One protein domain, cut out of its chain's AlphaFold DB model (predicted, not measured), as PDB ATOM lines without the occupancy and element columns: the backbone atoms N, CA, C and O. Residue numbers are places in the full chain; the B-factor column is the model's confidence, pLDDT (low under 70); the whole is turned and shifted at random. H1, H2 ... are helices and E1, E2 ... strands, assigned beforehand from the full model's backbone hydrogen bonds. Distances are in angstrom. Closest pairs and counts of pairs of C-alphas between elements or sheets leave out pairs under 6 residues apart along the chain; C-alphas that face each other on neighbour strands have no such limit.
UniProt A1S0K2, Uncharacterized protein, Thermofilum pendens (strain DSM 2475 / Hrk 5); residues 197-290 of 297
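AT A GLANCE: This is residues 197 to 290 of the 297 residues of an uncharacterized protein of Thermofilum pendens (strain DSM 2475 / Hrk 5) (UniProt A1S0K2). A strongly twisted sheet of four strands, with the long hairpin of E1 and E2 running along the longest axis, has H4 packed on one face. H1 sits by the beginning of E1, toward one end of that axis, while the short helices H2 and H3 lie toward the other end, H3 off the sheet. The printed part has 94 residues with four named helices and four named strands, in the order H1 E1 E2 E3 H2 H3 E4 H4; the class is mixed, helices and strands. The sheet's order is E1, E2, E3, E4, antiparallel throughout. The whole is compact, with a radius of gyration of the C-alphas of 12.8 A, and only just elongated, spanning 38 by 25 by 24 A.

IN THESE COORDINATES: Find C-alpha 214 at (-0.466, 46.746, 1.558); from there E1, residues 214 to 224, runs 27.4 A and bends by 63 degrees at residue 217. E2, residues 227 to 236, covers 27.5 A, and E3, residues 240 to 245, covers 16.2 A. E4 is residues 273 to 276. H4, residues 277 to 285, runs 12.2 A and ends at C-alpha 285 at (18.038, 48.822, -15.042). H1 is residues 206 to 211, beginning at C-alpha 206 at (-8.326, 50.603, 1.283); H2 is residues 250 to 253 and H3 residues 259 to 263.

HOW THE PARTS SIT: Look first at E1, E2 and E3, a meander, each strand the antiparallel neighbour of the one before. In the hairpin of E1 and E2, N 220 and O 231 are 2.8 A apart, within hydrogen-bond range. In the hairpin of E2 and E3, find N 242 and O 234 at 2.8 A. E3 and the edge strand E4 are antiparallel neighbours, with N 275 and O 243 at 2.8 A. H4 is on the sheet at a height over the sheet of 5.5 A, only just over E4 with 3 of its 9 C-alphas; it runs along the strands, at 17 degrees to E4 on the local plane. The closest C-alphas of E3 and H4 are those of Glu 241 and Asp 277, 5.0 A apart. H3 is not on the sheet and only just touches H4, with 3 pairs of C-alphas within 8 A, the closest those of Leu 261 and Val 279 at 6.1 A. H2 and H3 are close but not clearly touching, the C-alphas of Leu 250 and Val 262 being 6.8 A apart. H1 only grazes the sheet with residues 206 to 210, and H2 with residues 250 to 253. In H1, H3 and H4 every O i to N i+4 pair is within hydrogen-bond range; H2 is too short for one.

THE WHOLE: The two C-alphas farthest apart, of His 211 and His 226, are 38.6 A apart. Residues 289 to 290 pair antiparallel with residues 221 to 222 of E1. The printed part has no cut and no long link. Its mean pLDDT is 83.4; residues 197 to 198, 212 and 238 to 239 are under 70.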
ATOM      1  N   MET A 197      -0.727  34.315  -7.212       63.88
ATOM      2  CA  MET A 197      -1.767  33.329  -6.899       63.88
ATOM      3  C   MET A 197      -3.037  33.989  -6.346       63.88
ATOM      4  O   MET A 197      -4.140  33.488  -6.562       63.88
ATOM      5  N   ALA A 198      -2.890  35.115  -5.649       69.19
ATOM      6  CA  ALA A 198      -3.989  36.005  -5.309       69.19
ATOM      7  C   ALA A 198      -4.055  37.119  -6.362       69.19
ATOM      8  O   ALA A 198      -3.121  37.902  -6.498       69.19
ATOM      9  N   THR A 199      -5.157  37.188  -7.108       70.31
ATOM     10  CA  THR A 199      -5.374  38.184  -8.173       70.31
ATOM     11  C   THR A 199      -6.519  39.118  -7.800       70.31
ATOM     12  O   THR A 199      -7.396  38.740  -7.027       70.31
ATOM     13  N   ASP A 200      -6.518  40.326  -8.365       78.75
ATOM     14  CA  ASP A 200      -7.507  41.386  -8.144       78.75
ATOM     15  C   ASP A 200      -7.554  41.947  -6.707       78.75
ATOM     16  O   ASP A 200      -8.478  42.699  -6.381       78.75
ATOM     17  N   TRP A 201      -6.568  41.625  -5.861       81.56
ATOM     18  CA  TRP A 201      -6.462  42.124  -4.483       81.56
ATOM     19  C   TRP A 201      -6.359  43.649  -4.429       81.56
ATOM     20  O   TRP A 201      -6.858  44.257  -3.493       81.56
ATOM     21  N   GLU A 202      -5.795  44.283  -5.455       82.50
ATOM     22  CA  GLU A 202      -5.643  45.734  -5.555       82.50
ATOM     23  C   GLU A 202      -6.981  46.474  -5.721       82.50
ATOM     24  O   GLU A 202      -7.028  47.698  -5.657       82.50
ATOM     25  N   ASN A 203      -8.077  45.737  -5.936       83.25
ATOM     26  CA  ASN A 203      -9.436  46.281  -5.991       83.25
ATOM     27  C   ASN A 203     -10.182  46.143  -4.651       83.25
ATOM     28  O   ASN A 203     -11.346  46.533  -4.571       83.25
ATOM     29  N   LEU A 204      -9.554  45.556  -3.625       81.69
ATOM     30  CA  LEU A 204     -10.102  45.547  -2.269       81.69
ATOM     31  C   LEU A 204     -10.190  46.978  -1.730       81.69
ATOM     32  O   LEU A 204      -9.404  47.848  -2.108       81.69
ATOM     33  N   GLU A 205     -11.143  47.229  -0.829       74.56
ATOM     34  CA  GLU A 205     -11.250  48.546  -0.201       74.56
ATOM     35  C   GLU A 205      -9.956  48.891   0.560       74.56
ATOM     36  O   GLU A 205      -9.333  47.989   1.136       74.56
ATOM     37  N   PRO A 206      -9.566  50.179   0.629       77.56
ATOM     38  CA  PRO A 206      -8.326  50.603   1.283       77.56
ATOM     39  C   PRO A 206      -8.158  50.061   2.703       77.56
ATOM     40  O   PRO A 206      -7.066  49.644   3.069       77.56
ATOM     41  N   VAL A 207      -9.250  49.963   3.472       74.38
ATOM     42  CA  VAL A 207      -9.220  49.398   4.826       74.38
ATOM     43  C   VAL A 207      -8.725  47.949   4.838       74.38
ATOM     44  O   VAL A 207      -7.961  47.575   5.722       74.38
ATOM     45  N   PHE A 208      -9.094  47.126   3.853       72.62
ATOM     46  CA  PHE A 208      -8.613  45.748   3.761       72.62
ATOM     47  C   PHE A 208      -7.152  45.696   3.326       72.62
ATOM     48  O   PHE A 208      -6.388  44.912   3.880       72.62
ATOM     49  N   LEU A 209      -6.748  46.552   2.384       77.12
ATOM     50  CA  LEU A 209      -5.349  46.662   1.966       77.12
ATOM     51  C   LEU A 209      -4.448  47.058   3.143       77.12
ATOM     52  O   LEU A 209      -3.444  46.397   3.387       77.12
ATOM     53  N   GLU A 210      -4.857  48.042   3.944       73.06
ATOM     54  CA  GLU A 210      -4.139  48.456   5.153       73.06
ATOM     55  C   GLU A 210      -4.010  47.322   6.180       73.06
ATOM     56  O   GLU A 210      -2.933  47.119   6.747       73.06
ATOM     57  N   HIS A 211      -5.072  46.532   6.387       71.00
ATOM     58  CA  HIS A 211      -5.028  45.361   7.272       71.00
ATOM     59  C   HIS A 211      -4.088  44.263   6.762       71.00
ATOM     60  O   HIS A 211      -3.504  43.539   7.566       71.00
ATOM     61  N   LEU A 212      -3.922  44.150   5.443       69.12
ATOM     62  CA  LEU A 212      -2.962  43.244   4.810       69.12
ATOM     63  C   LEU A 212      -1.535  43.811   4.775       69.12
ATOM     64  O   LEU A 212      -0.629  43.153   4.265       69.12
ATOM     65  N   GLY A 213      -1.325  45.023   5.301       72.88
ATOM     66  CA  GLY A 213      -0.042  45.713   5.232       72.88
ATOM     67  C   GLY A 213       0.333  46.098   3.803       72.88
ATOM     68  O   GLY A 213       1.511  46.087   3.466       72.88
ATOM     69  N   ILE A 214      -0.657  46.381   2.957       79.62
ATOM     70  CA  ILE A 214      -0.466  46.746   1.558       79.62
ATOM     71  C   ILE A 214      -0.780  48.222   1.382       79.62
ATOM     72  O   ILE A 214      -1.865  48.688   1.731       79.62
ATOM     73  N   LYS A 215       0.160  48.957   0.798       82.00
ATOM     74  CA  LYS A 215       0.029  50.389   0.548       82.00
ATOM     75  C   LYS A 215       0.365  50.689  -0.904       82.00
ATOM     76  O   LYS A 215       1.421  50.290  -1.381       82.00
ATOM     77  N   HIS A 216      -0.508  51.417  -1.594       86.31
ATOM     78  CA  HIS A 216      -0.156  52.017  -2.883       86.31
ATOM     79  C   HIS A 216       0.884  53.119  -2.658       86.31
ATOM     80  O   HIS A 216       0.696  53.980  -1.796       86.31
ATOM     81  N   VAL A 217       1.997  53.053  -3.385       85.25
ATOM     82  CA  VAL A 217       3.118  53.990  -3.240       85.25
ATOM     83  C   VAL A 217       3.108  55.005  -4.368       85.25
ATOM     84  O   VAL A 217       3.151  56.209  -4.117       85.25
ATOM     85  N   GLU A 218       3.025  54.531  -5.607       86.50
ATOM     86  CA  GLU A 218       3.040  55.387  -6.786       86.50
ATOM     87  C   GLU A 218       2.482  54.675  -8.024       86.50
ATOM     88  O   GLU A 218       2.212  53.475  -8.018       86.50
ATOM     89  N   THR A 219       2.355  55.424  -9.117       90.44
ATOM     90  CA  THR A 219       2.103  54.868 -10.448       90.44
ATOM     91  C   THR A 219       3.274  55.240 -11.355       90.44
ATOM     92  O   THR A 219       3.420  56.397 -11.755       90.44
ATOM     93  N   ALA A 220       4.102  54.249 -11.670       89.62
ATOM     94  CA  ALA A 220       5.216  54.352 -12.603       89.62
ATOM     95  C   ALA A 220       4.738  54.207 -14.061       89.62
ATOM     96  O   ALA A 220       3.592  53.827 -14.337       89.62
ATOM     97  N   LYS A 221       5.618  54.506 -15.020       91.81
ATOM     98  CA  LYS A 221       5.368  54.340 -16.458       91.81
ATOM     99  C   LYS A 221       6.323  53.314 -17.042       91.81
ATOM    100  O   LYS A 221       7.528  53.482 -16.958       91.81
ATOM    101  N   LEU A 222       5.786  52.296 -17.697       93.50
ATOM    102  CA  LEU A 222       6.556  51.299 -18.430       93.50
ATOM    103  C   LEU A 222       6.537  51.630 -19.926       93.50
ATOM    104  O   LEU A 222       5.454  51.716 -20.513       93.50
ATOM    105  N   ARG A 223       7.709  51.830 -20.533       92.06
ATOM    106  CA  ARG A 223       7.907  52.191 -21.944       92.06
ATOM    107  C   ARG A 223       8.619  51.067 -22.693       92.06
ATOM    108  O   ARG A 223       9.822  50.896 -22.573       92.06
ATOM    109  N   LEU A 224       7.868  50.334 -23.508       90.00
ATOM    110  CA  LEU A 224       8.345  49.193 -24.294       90.00
ATOM    111  C   LEU A 224       8.313  49.591 -25.773       90.00
ATOM    112  O   LEU A 224       7.319  49.391 -26.478       90.00
ATOM    113  N   GLY A 225       9.359  50.287 -26.218       83.75
ATOM    114  CA  GLY A 225       9.430  50.867 -27.561       83.75
ATOM    115  C   GLY A 225       8.305  51.879 -27.820       83.75
ATOM    116  O   GLY A 225       8.294  52.971 -27.262       83.75
ATOM    117  N   HIS A 226       7.345  51.520 -28.676       82.81
ATOM    118  CA  HIS A 226       6.202  52.372 -29.037       82.81
ATOM    119  C   HIS A 226       4.999  52.221 -28.089       82.81
ATOM    120  O   HIS A 226       3.976  52.887 -28.269       82.81
ATOM    121  N   LYS A 227       5.093  51.337 -27.090       88.75
ATOM    122  CA  LYS A 227       4.024  51.055 -26.133       88.75
ATOM    123  C   LYS A 227       4.335  51.704 -24.793       88.75
ATOM    124  O   LYS A 227       5.456  51.640 -24.299       88.75
ATOM    125  N   THR A 228       3.324  52.306 -24.176       89.62
ATOM    126  CA  THR A 228       3.435  52.841 -22.817       89.62
ATOM    127  C   THR A 228       2.271  52.359 -21.971       89.62
ATOM    128  O   THR A 228       1.121  52.387 -22.416       89.62
ATOM    129  N   ALA A 229       2.564  51.931 -20.747       92.81
ATOM    130  CA  ALA A 229       1.565  51.453 -19.807       92.81
ATOM    131  C   ALA A 229       1.823  51.957 -18.382       92.81
ATOM    132  O   ALA A 229       2.979  52.091 -17.982       92.81
ATOM    133  N   PRO A 230       0.763  52.233 -17.604       92.81
ATOM    134  CA  PRO A 230       0.911  52.502 -16.183       92.81
ATOM    135  C   PRO A 230       1.237  51.209 -15.427       92.81
ATOM    136  O   PRO A 230       0.678  50.146 -15.726       92.81
ATOM    137  N   VAL A 231       2.104  51.334 -14.427       93.94
ATOM    138  CA  VAL A 231       2.410  50.285 -13.453       93.94
ATOM    139  C   VAL A 231       2.132  50.849 -12.069       93.94
ATOM    140  O   VAL A 231       2.849  51.729 -11.601       93.94
ATOM    141  N   ASP A 232       1.072  50.369 -11.425       92.81
ATOM    142  CA  ASP A 232       0.766  50.763 -10.050       92.81
ATOM    143  C   ASP A 232       1.690  49.994  -9.103       92.81
ATOM    144  O   ASP A 232       1.643  48.764  -9.074       92.81
ATOM    145  N   ILE A 233       2.536  50.701  -8.354       88.38
ATOM    146  CA  ILE A 233       3.485  50.107  -7.412       88.38
ATOM    147  C   ILE A 233       2.875  50.122  -6.014       88.38
ATOM    148  O   ILE A 233       2.480  51.166  -5.486       88.38
ATOM    149  N   TYR A 234       2.825  48.943  -5.407       85.94
ATOM    150  CA  TYR A 234       2.384  48.738  -4.037       85.94
ATOM    151  C   TYR A 234       3.536  48.207  -3.204       85.94
ATOM    152  O   TYR A 234       4.279  47.352  -3.668       85.94
ATOM    153  N   VAL A 235       3.628  48.642  -1.954       80.69
ATOM    154  CA  VAL A 235       4.447  47.978  -0.942       80.69
ATOM    155  C   VAL A 235       3.569  47.000  -0.182       80.69
ATOM    156  O   VAL A 235       2.503  47.365   0.308       80.69
ATOM    157  N   VAL A 236       4.027  45.756  -0.100       76.19
ATOM    158  CA  VAL A 236       3.426  44.656   0.645       76.19
ATOM    159  C   VAL A 236       4.319  44.350   1.848       76.19
ATOM    160  O   VAL A 236       5.506  44.040   1.710       76.19
ATOM    161  N   GLY A 237       3.752  44.427   3.050       70.62
ATOM    162  CA  GLY A 237       4.520  44.376   4.289       70.62
ATOM    163  C   GLY A 237       5.218  45.709   4.552       70.62
ATOM    164  O   GLY A 237       4.594  46.762   4.458       70.62
ATOM    165  N   GLU A 238       6.496  45.682   4.936       61.12
ATOM    166  CA  GLU A 238       7.232  46.927   5.205       61.12
ATOM    167  C   GLU A 238       8.065  47.416   4.011       61.12
ATOM    168  O   GLU A 238       8.300  48.616   3.926       61.12
ATOM    169  N   TYR A 239       8.476  46.539   3.083       64.31
ATOM    170  CA  TYR A 239       9.514  46.907   2.101       64.31
ATOM    171  C   TYR A 239       9.404  46.273   0.713       64.31
ATOM    172  O   TYR A 239      10.210  46.599  -0.152       64.31
ATOM    173  N   ARG A 240       8.467  45.350   0.474       73.75
ATOM    174  CA  ARG A 240       8.476  44.576  -0.772       73.75
ATOM    175  C   ARG A 240       7.532  45.163  -1.797       73.75
ATOM    176  O   ARG A 240       6.334  45.244  -1.540       73.75
ATOM    177  N   GLU A 241       8.061  45.530  -2.952       81.38
ATOM    178  CA  GLU A 241       7.257  46.131  -4.004       81.38
ATOM    179  C   GLU A 241       6.595  45.086  -4.908       81.38
ATOM    180  O   GLU A 241       7.139  44.016  -5.185       81.38
ATOM    181  N   VAL A 242       5.391  45.413  -5.367       86.38
ATOM    182  CA  VAL A 242       4.674  44.696  -6.419       86.38
ATOM    183  C   VAL A 242       4.136  45.716  -7.399       86.38
ATOM    184  O   VAL A 242       3.364  46.600  -7.023       86.38
ATOM    185  N   GLY A 243       4.517  45.565  -8.661       90.00
ATOM    186  CA  GLY A 243       3.962  46.334  -9.758       90.00
ATOM    187  C   GLY A 243       2.740  45.633 -10.322       90.00
ATOM    188  O   GLY A 243       2.788  44.450 -10.645       90.00
ATOM    189  N   VAL A 244       1.645  46.361 -10.493       92.12
ATOM    190  CA  VAL A 244       0.471  45.882 -11.218       92.12
ATOM    191  C   VAL A 244       0.420  46.607 -12.553       92.12
ATOM    192  O   VAL A 244       0.010  47.766 -12.635       92.12
ATOM    193  N   ALA A 245       0.844  45.922 -13.614       91.75
ATOM    194  CA  ALA A 245       0.814  46.460 -14.966       91.75
ATOM    195  C   ALA A 245      -0.465  46.039 -15.693       91.75
ATOM    196  O   ALA A 245      -0.931  44.896 -15.619       91.75
ATOM    197  N   ARG A 246      -1.041  46.985 -16.435       88.88
ATOM    198  CA  ARG A 246      -2.229  46.768 -17.269       88.88
ATOM    199  C   ARG A 246      -1.880  47.044 -18.723       88.88
ATOM    200  O   ARG A 246      -1.103  47.946 -19.007       88.88
ATOM    201  N   ARG A 247      -2.542  46.340 -19.650       86.81
ATOM    202  CA  ARG A 247      -2.405  46.535 -21.112       86.81
ATOM    203  C   ARG A 247      -1.033  46.145 -21.682       86.81
ATOM    204  O   ARG A 247      -0.747  46.476 -22.828       86.81
ATOM    205  N   VAL A 248      -0.227  45.417 -20.918       90.00
ATOM    206  CA  VAL A 248       1.055  44.824 -21.324       90.00
ATOM    207  C   VAL A 248       0.950  43.318 -21.129       90.00
ATOM    208  O   VAL A 248       0.273  42.866 -20.209       90.00
ATOM    209  N   SER A 249       1.553  42.557 -22.030       91.31
ATOM    210  CA  SER A 249       1.628  41.100 -22.010       91.31
ATOM    211  C   SER A 249       3.049  40.652 -21.675       91.31
ATOM    212  O   SER A 249       3.987  41.432 -21.809       91.31
ATOM    213  N   LEU A 250       3.212  39.391 -21.262       90.62
ATOM    214  CA  LEU A 250       4.543  38.817 -21.036       90.62
ATOM    215  C   LEU A 250       5.420  38.894 -22.292       90.62
ATOM    216  O   LEU A 250       6.611  39.151 -22.177       90.62
ATOM    217  N   GLU A 251       4.827  38.721 -23.477       90.62
ATOM    218  CA  GLU A 251       5.554  38.801 -24.748       90.62
ATOM    219  C   GLU A 251       6.197  40.174 -24.946       90.62
ATOM    220  O   GLU A 251       7.344  40.252 -25.362       90.62
ATOM    221  N   ASP A 252       5.500  41.250 -24.567       91.25
ATOM    222  CA  ASP A 252       6.036  42.610 -24.683       91.25
ATOM    223  C   ASP A 252       7.277  42.835 -23.787       91.25
ATOM    224  O   ASP A 252       8.011  43.797 -24.000       91.25
ATOM    225  N   LEU A 253       7.485  41.998 -22.760       91.00
ATOM    226  CA  LEU A 253       8.586  42.123 -21.795       91.00
ATOM    227  C   LEU A 253       9.800  41.251 -22.131       91.00
ATOM    228  O   LEU A 253      10.872  41.497 -21.586       91.00
ATOM    229  N   ARG A 254       9.655  40.259 -23.020       90.44
ATOM    230  CA  ARG A 254      10.723  39.295 -23.349       90.44
ATOM    231  C   ARG A 254      11.952  39.926 -23.993       90.44
ATOM    232  O   ARG A 254      13.042  39.398 -23.843       90.44
ATOM    233  N   ASP A 255      11.786  41.055 -24.674       87.56
ATOM    234  CA  ASP A 255      12.904  41.775 -25.293       87.56
ATOM    235  C   ASP A 255      13.763  42.542 -24.269       87.56
ATOM    236  O   ASP A 255      14.839  43.029 -24.610       87.56
ATOM    237  N   PHE A 256      13.289  42.675 -23.026       85.69
ATOM    238  CA  PHE A 256      13.913  43.495 -21.981       85.69
ATOM    239  C   PHE A 256      14.312  42.700 -20.738       85.69
ATOM    240  O   PHE A 256      14.974  43.244 -19.858       85.69
ATOM    241  N   LEU A 257      13.875  41.446 -20.640       88.50
ATOM    242  CA  LEU A 257      14.073  40.586 -19.483       88.50
ATOM    243  C   LEU A 257      14.527  39.205 -19.934       88.50
ATOM    244  O   LEU A 257      13.995  38.653 -20.897       88.50
ATOM    245  N   ASP A 258      15.439  38.617 -19.168       85.31
ATOM    246  CA  ASP A 258      15.801  37.214 -19.329       85.31
ATOM    247  C   ASP A 258      14.610  36.289 -19.034       85.31
ATOM    248  O   ASP A 258      13.705  36.624 -18.261       85.31
ATOM    249  N   GLU A 259      14.627  35.092 -19.623       83.25
ATOM    250  CA  GLU A 259      13.540  34.106 -19.524       83.25
ATOM    251  C   GLU A 259      13.170  33.783 -18.067       83.25
ATOM    252  O   GLU A 259      11.988  33.761 -17.726       83.25
ATOM    253  N   GLU A 260      14.169  33.651 -17.188       78.69
ATOM    254  CA  GLU A 260      13.972  33.409 -15.752       78.69
ATOM    255  C   GLU A 260      13.143  34.521 -15.088       78.69
ATOM    256  O   GLU A 260      12.217  34.238 -14.332       78.69
ATOM    257  N   LEU A 261      13.409  35.790 -15.414       81.62
ATOM    258  CA  LEU A 261      12.669  36.927 -14.862       81.62
ATOM    259  C   LEU A 261      11.246  37.006 -15.419       81.62
ATOM    260  O   LEU A 261      10.319  37.367 -14.692       81.62
ATOM    261  N   VAL A 262      11.047  36.639 -16.687       86.19
ATOM    262  CA  VAL A 262       9.712  36.579 -17.301       86.19
ATOM    263  C   VAL A 262       8.851  35.501 -16.633       86.19
ATOM    264  O   VAL A 262       7.671  35.747 -16.376       86.19
ATOM    265  N   GLU A 263       9.422  34.341 -16.298       83.38
ATOM    266  CA  GLU A 263       8.718  33.249 -15.605       83.38
ATOM    267  C   GLU A 263       8.252  33.623 -14.188       83.38
ATOM    268  O   GLU A 263       7.285  33.051 -13.680       83.38
ATOM    269  N   MET A 264       8.892  34.611 -13.559       80.44
ATOM    270  CA  MET A 264       8.510  35.103 -12.231       80.44
ATOM    271  C   MET A 264       7.283  36.024 -12.244       80.44
ATOM    272  O   MET A 264       6.710  36.294 -11.185       80.44
ATOM    273  N   ILE A 265       6.868  36.535 -13.409       86.12
ATOM    274  CA  ILE A 265       5.754  37.480 -13.514       86.12
ATOM    275  C   ILE A 265       4.421  36.732 -13.414       86.12
ATOM    276  O   ILE A 265       4.055  35.922 -14.268       86.12
ATOM    277  N   GLY A 266       3.633  37.070 -12.396       82.44
ATOM    278  CA  GLY A 266       2.292  36.524 -12.228       82.44
ATOM    279  C   GLY A 266       1.326  37.079 -13.275       82.44
ATOM    280  O   GLY A 266       1.240  38.290 -13.471       82.44
ATOM    281  N   VAL A 267       0.530  36.218 -13.915       84.94
ATOM    282  CA  VAL A 267      -0.543  36.644 -14.831       84.94
ATOM    283  C   VAL A 267      -1.889  36.438 -14.157       84.94
ATOM    284  O   VAL A 267      -2.303  35.306 -13.910       84.94
ATOM    285  N   GLY A 268      -2.604  37.527 -13.882       78.19
ATOM    286  CA  GLY A 268      -3.955  37.439 -13.338       78.19
ATOM    287  C   GLY A 268      -5.054  37.701 -14.351       78.19
ATOM    288  O   GLY A 268      -4.865  37.709 -15.571       78.19
ATOM    289  N   LYS A 269      -6.264  37.911 -13.828       76.56
ATOM    290  CA  LYS A 269      -7.458  38.074 -14.659       76.56
ATOM    291  C   LYS A 269      -7.322  39.265 -15.602       76.56
ATOM    292  O   LYS A 269      -6.740  40.295 -15.268       76.56
ATOM    293  N   LYS A 270      -7.920  39.119 -16.790       81.38
ATOM    294  CA  LYS A 270      -7.911  40.130 -17.862       81.38
ATOM    295  C   LYS A 270      -6.497  40.512 -18.340       81.38
ATOM    296  O   LYS A 270      -6.322  41.606 -18.868       81.38
ATOM    297  N   GLY A 271      -5.509  39.630 -18.155       80.25
ATOM    298  CA  GLY A 271      -4.136  39.852 -18.614       80.25
ATOM    299  C   GLY A 271      -3.379  40.920 -17.822       80.25
ATOM    300  O   GLY A 271      -2.477  41.543 -18.368       80.25
ATOM    301  N   LYS A 272      -3.763  41.176 -16.563       88.38
ATOM    302  CA  LYS A 272      -2.951  41.996 -15.650       88.38
ATOM    303  C   LYS A 272      -1.676  41.240 -15.290       88.38
ATOM    304  O   LYS A 272      -1.757  40.054 -14.966       88.38
ATOM    305  N   LEU A 273      -0.547  41.937 -15.298       90.44
ATOM    306  CA  LEU A 273       0.735  41.389 -14.864       90.44
ATOM    307  C   LEU A 273       1.033  41.855 -13.438       90.44
ATOM    308  O   LEU A 273       0.902  43.043 -13.139       90.44
ATOM    309  N   TYR A 274       1.429  40.917 -12.583       88.75
ATOM    310  CA  TYR A 274       1.920  41.144 -11.228       88.75
ATOM    311  C   TYR A 274       3.431  40.960 -11.271       88.75
ATOM    312  O   TYR A 274       3.934  39.847 -11.417       88.75
ATOM    313  N   ILE A 275       4.130  42.084 -11.231       88.88
ATOM    314  CA  ILE A 275       5.563  42.193 -11.446       88.88
ATOM    315  C   ILE A 275       6.227  42.229 -10.065       88.88
ATOM    316  O   ILE A 275       6.011  43.198  -9.329       88.88
ATOM    317  N   PRO A 276       6.980  41.186  -9.673       83.19
ATOM    318  CA  PRO A 276       7.692  41.190  -8.403       83.19
ATOM    319  C   PRO A 276       8.828  42.217  -8.428       83.19
ATOM    320  O   PRO A 276       9.329  42.588  -9.488       83.19
ATOM    321  N   ASP A 277       9.258  42.655  -7.252       79.50
ATOM    322  CA  ASP A 277      10.302  43.665  -7.073       79.50
ATOM    323  C   ASP A 277      11.612  43.389  -7.822       79.50
ATOM    324  O   ASP A 277      12.146  44.301  -8.439       79.50
ATOM    325  N   VAL A 278      12.098  42.147  -7.859       77.12
ATOM    326  CA  VAL A 278      13.301  41.802  -8.647       77.12
ATOM    327  C   VAL A 278      13.126  42.072 -10.148       77.12
ATOM    328  O   VAL A 278      14.067  42.473 -10.824       77.12
ATOM    329  N   VAL A 279      11.910  41.907 -10.674       86.75
ATOM    330  CA  VAL A 279      11.607  42.212 -12.075       86.75
ATOM    331  C   VAL A 279      11.397  43.715 -12.266       86.75
ATOM    332  O   VAL A 279      11.798  44.255 -13.291       86.75
ATOM    333  N   LEU A 280      10.820  44.417 -11.283       87.56
ATOM    334  CA  LEU A 280      10.766  45.885 -11.303       87.56
ATOM    335  C   LEU A 280      12.172  46.492 -11.356       87.56
ATOM    336  O   LEU A 280      12.397  47.403 -12.149       87.56
ATOM    337  N   ASP A 281      13.103  45.957 -10.565       81.06
ATOM    338  CA  ASP A 281      14.511  46.351 -10.556       81.06
ATOM    339  C   ASP A 281      15.155  46.143 -11.935       81.06
ATOM    340  O   ASP A 281      15.740  47.074 -12.482       81.06
ATOM    341  N   ALA A 282      14.978  44.969 -12.546       82.69
ATOM    342  CA  ALA A 282      15.507  44.695 -13.883       82.69
ATOM    343  C   ALA A 282      14.916  45.629 -14.959       82.69
ATOM    344  O   ALA A 282      15.627  46.103 -15.842       82.69
ATOM    345  N   LEU A 283      13.622  45.957 -14.873       88.69
ATOM    346  CA  LEU A 283      12.978  46.905 -15.790       88.69
ATOM    347  C   LEU A 283      13.466  48.353 -15.586       88.69
ATOM    348  O   LEU A 283      13.498  49.122 -16.552       88.69
ATOM    349  N   LEU A 284      13.840  48.735 -14.359       83.94
ATOM    350  CA  LEU A 284      14.511  50.011 -14.077       83.94
ATOM    351  C   LEU A 284      15.908  50.034 -14.695       83.94
ATOM    352  O   LEU A 284      16.259  50.999 -15.369       83.94
ATOM    353  N   GLU A 285      16.679  48.964 -14.504       77.56
ATOM    354  CA  GLU A 285      18.038  48.822 -15.042       77.56
ATOM    355  C   GLU A 285      18.055  48.827 -16.575       77.56
ATOM    356  O   GLU A 285      18.922  49.454 -17.183       77.56
ATOM    357  N   ALA A 286      17.051  48.219 -17.211       81.00
ATOM    358  CA  ALA A 286      16.853  48.264 -18.658       81.00
ATOM    359  C   ALA A 286      16.368  49.636 -19.177       81.00
ATOM    360  O   ALA A 286      16.211  49.819 -20.386       81.00
ATOM    361  N   GLY A 287      16.098  50.604 -18.293       81.62
ATOM    362  CA  GLY A 287      15.641  51.947 -18.658       81.62
ATOM    363  C   GLY A 287      14.220  51.995 -19.227       81.62
ATOM    364  O   GLY A 287      13.844  52.982 -19.860       81.62
ATOM    365  N   VAL A 288      13.422  50.941 -19.024       91.12
ATOM    366  CA  VAL A 288      12.046  50.853 -19.536       91.12
ATOM    367  C   VAL A 288      10.995  51.159 -18.479       91.12
ATOM    368  O   VAL A 288       9.876  51.520 -18.842       91.12
ATOM    369  N   LEU A 289      11.318  51.057 -17.186       91.50
ATOM    370  CA  LEU A 289      10.454  51.522 -16.100       91.50
ATOM    371  C   LEU A 289      10.883  52.921 -15.642       91.50
ATOM    372  O   LEU A 289      11.991  53.126 -15.168       91.50
ATOM    373  N   GLU A 290       9.980  53.889 -15.736       87.06
ATOM    374  CA  GLU A 290      10.173  55.257 -15.258       87.06
ATOM    375  C   GLU A 290       9.342  55.484 -13.990       87.06
ATOM    376  O   GLU A 290       8.106  55.454 -14.029       87.06
TER     377      GLU A 290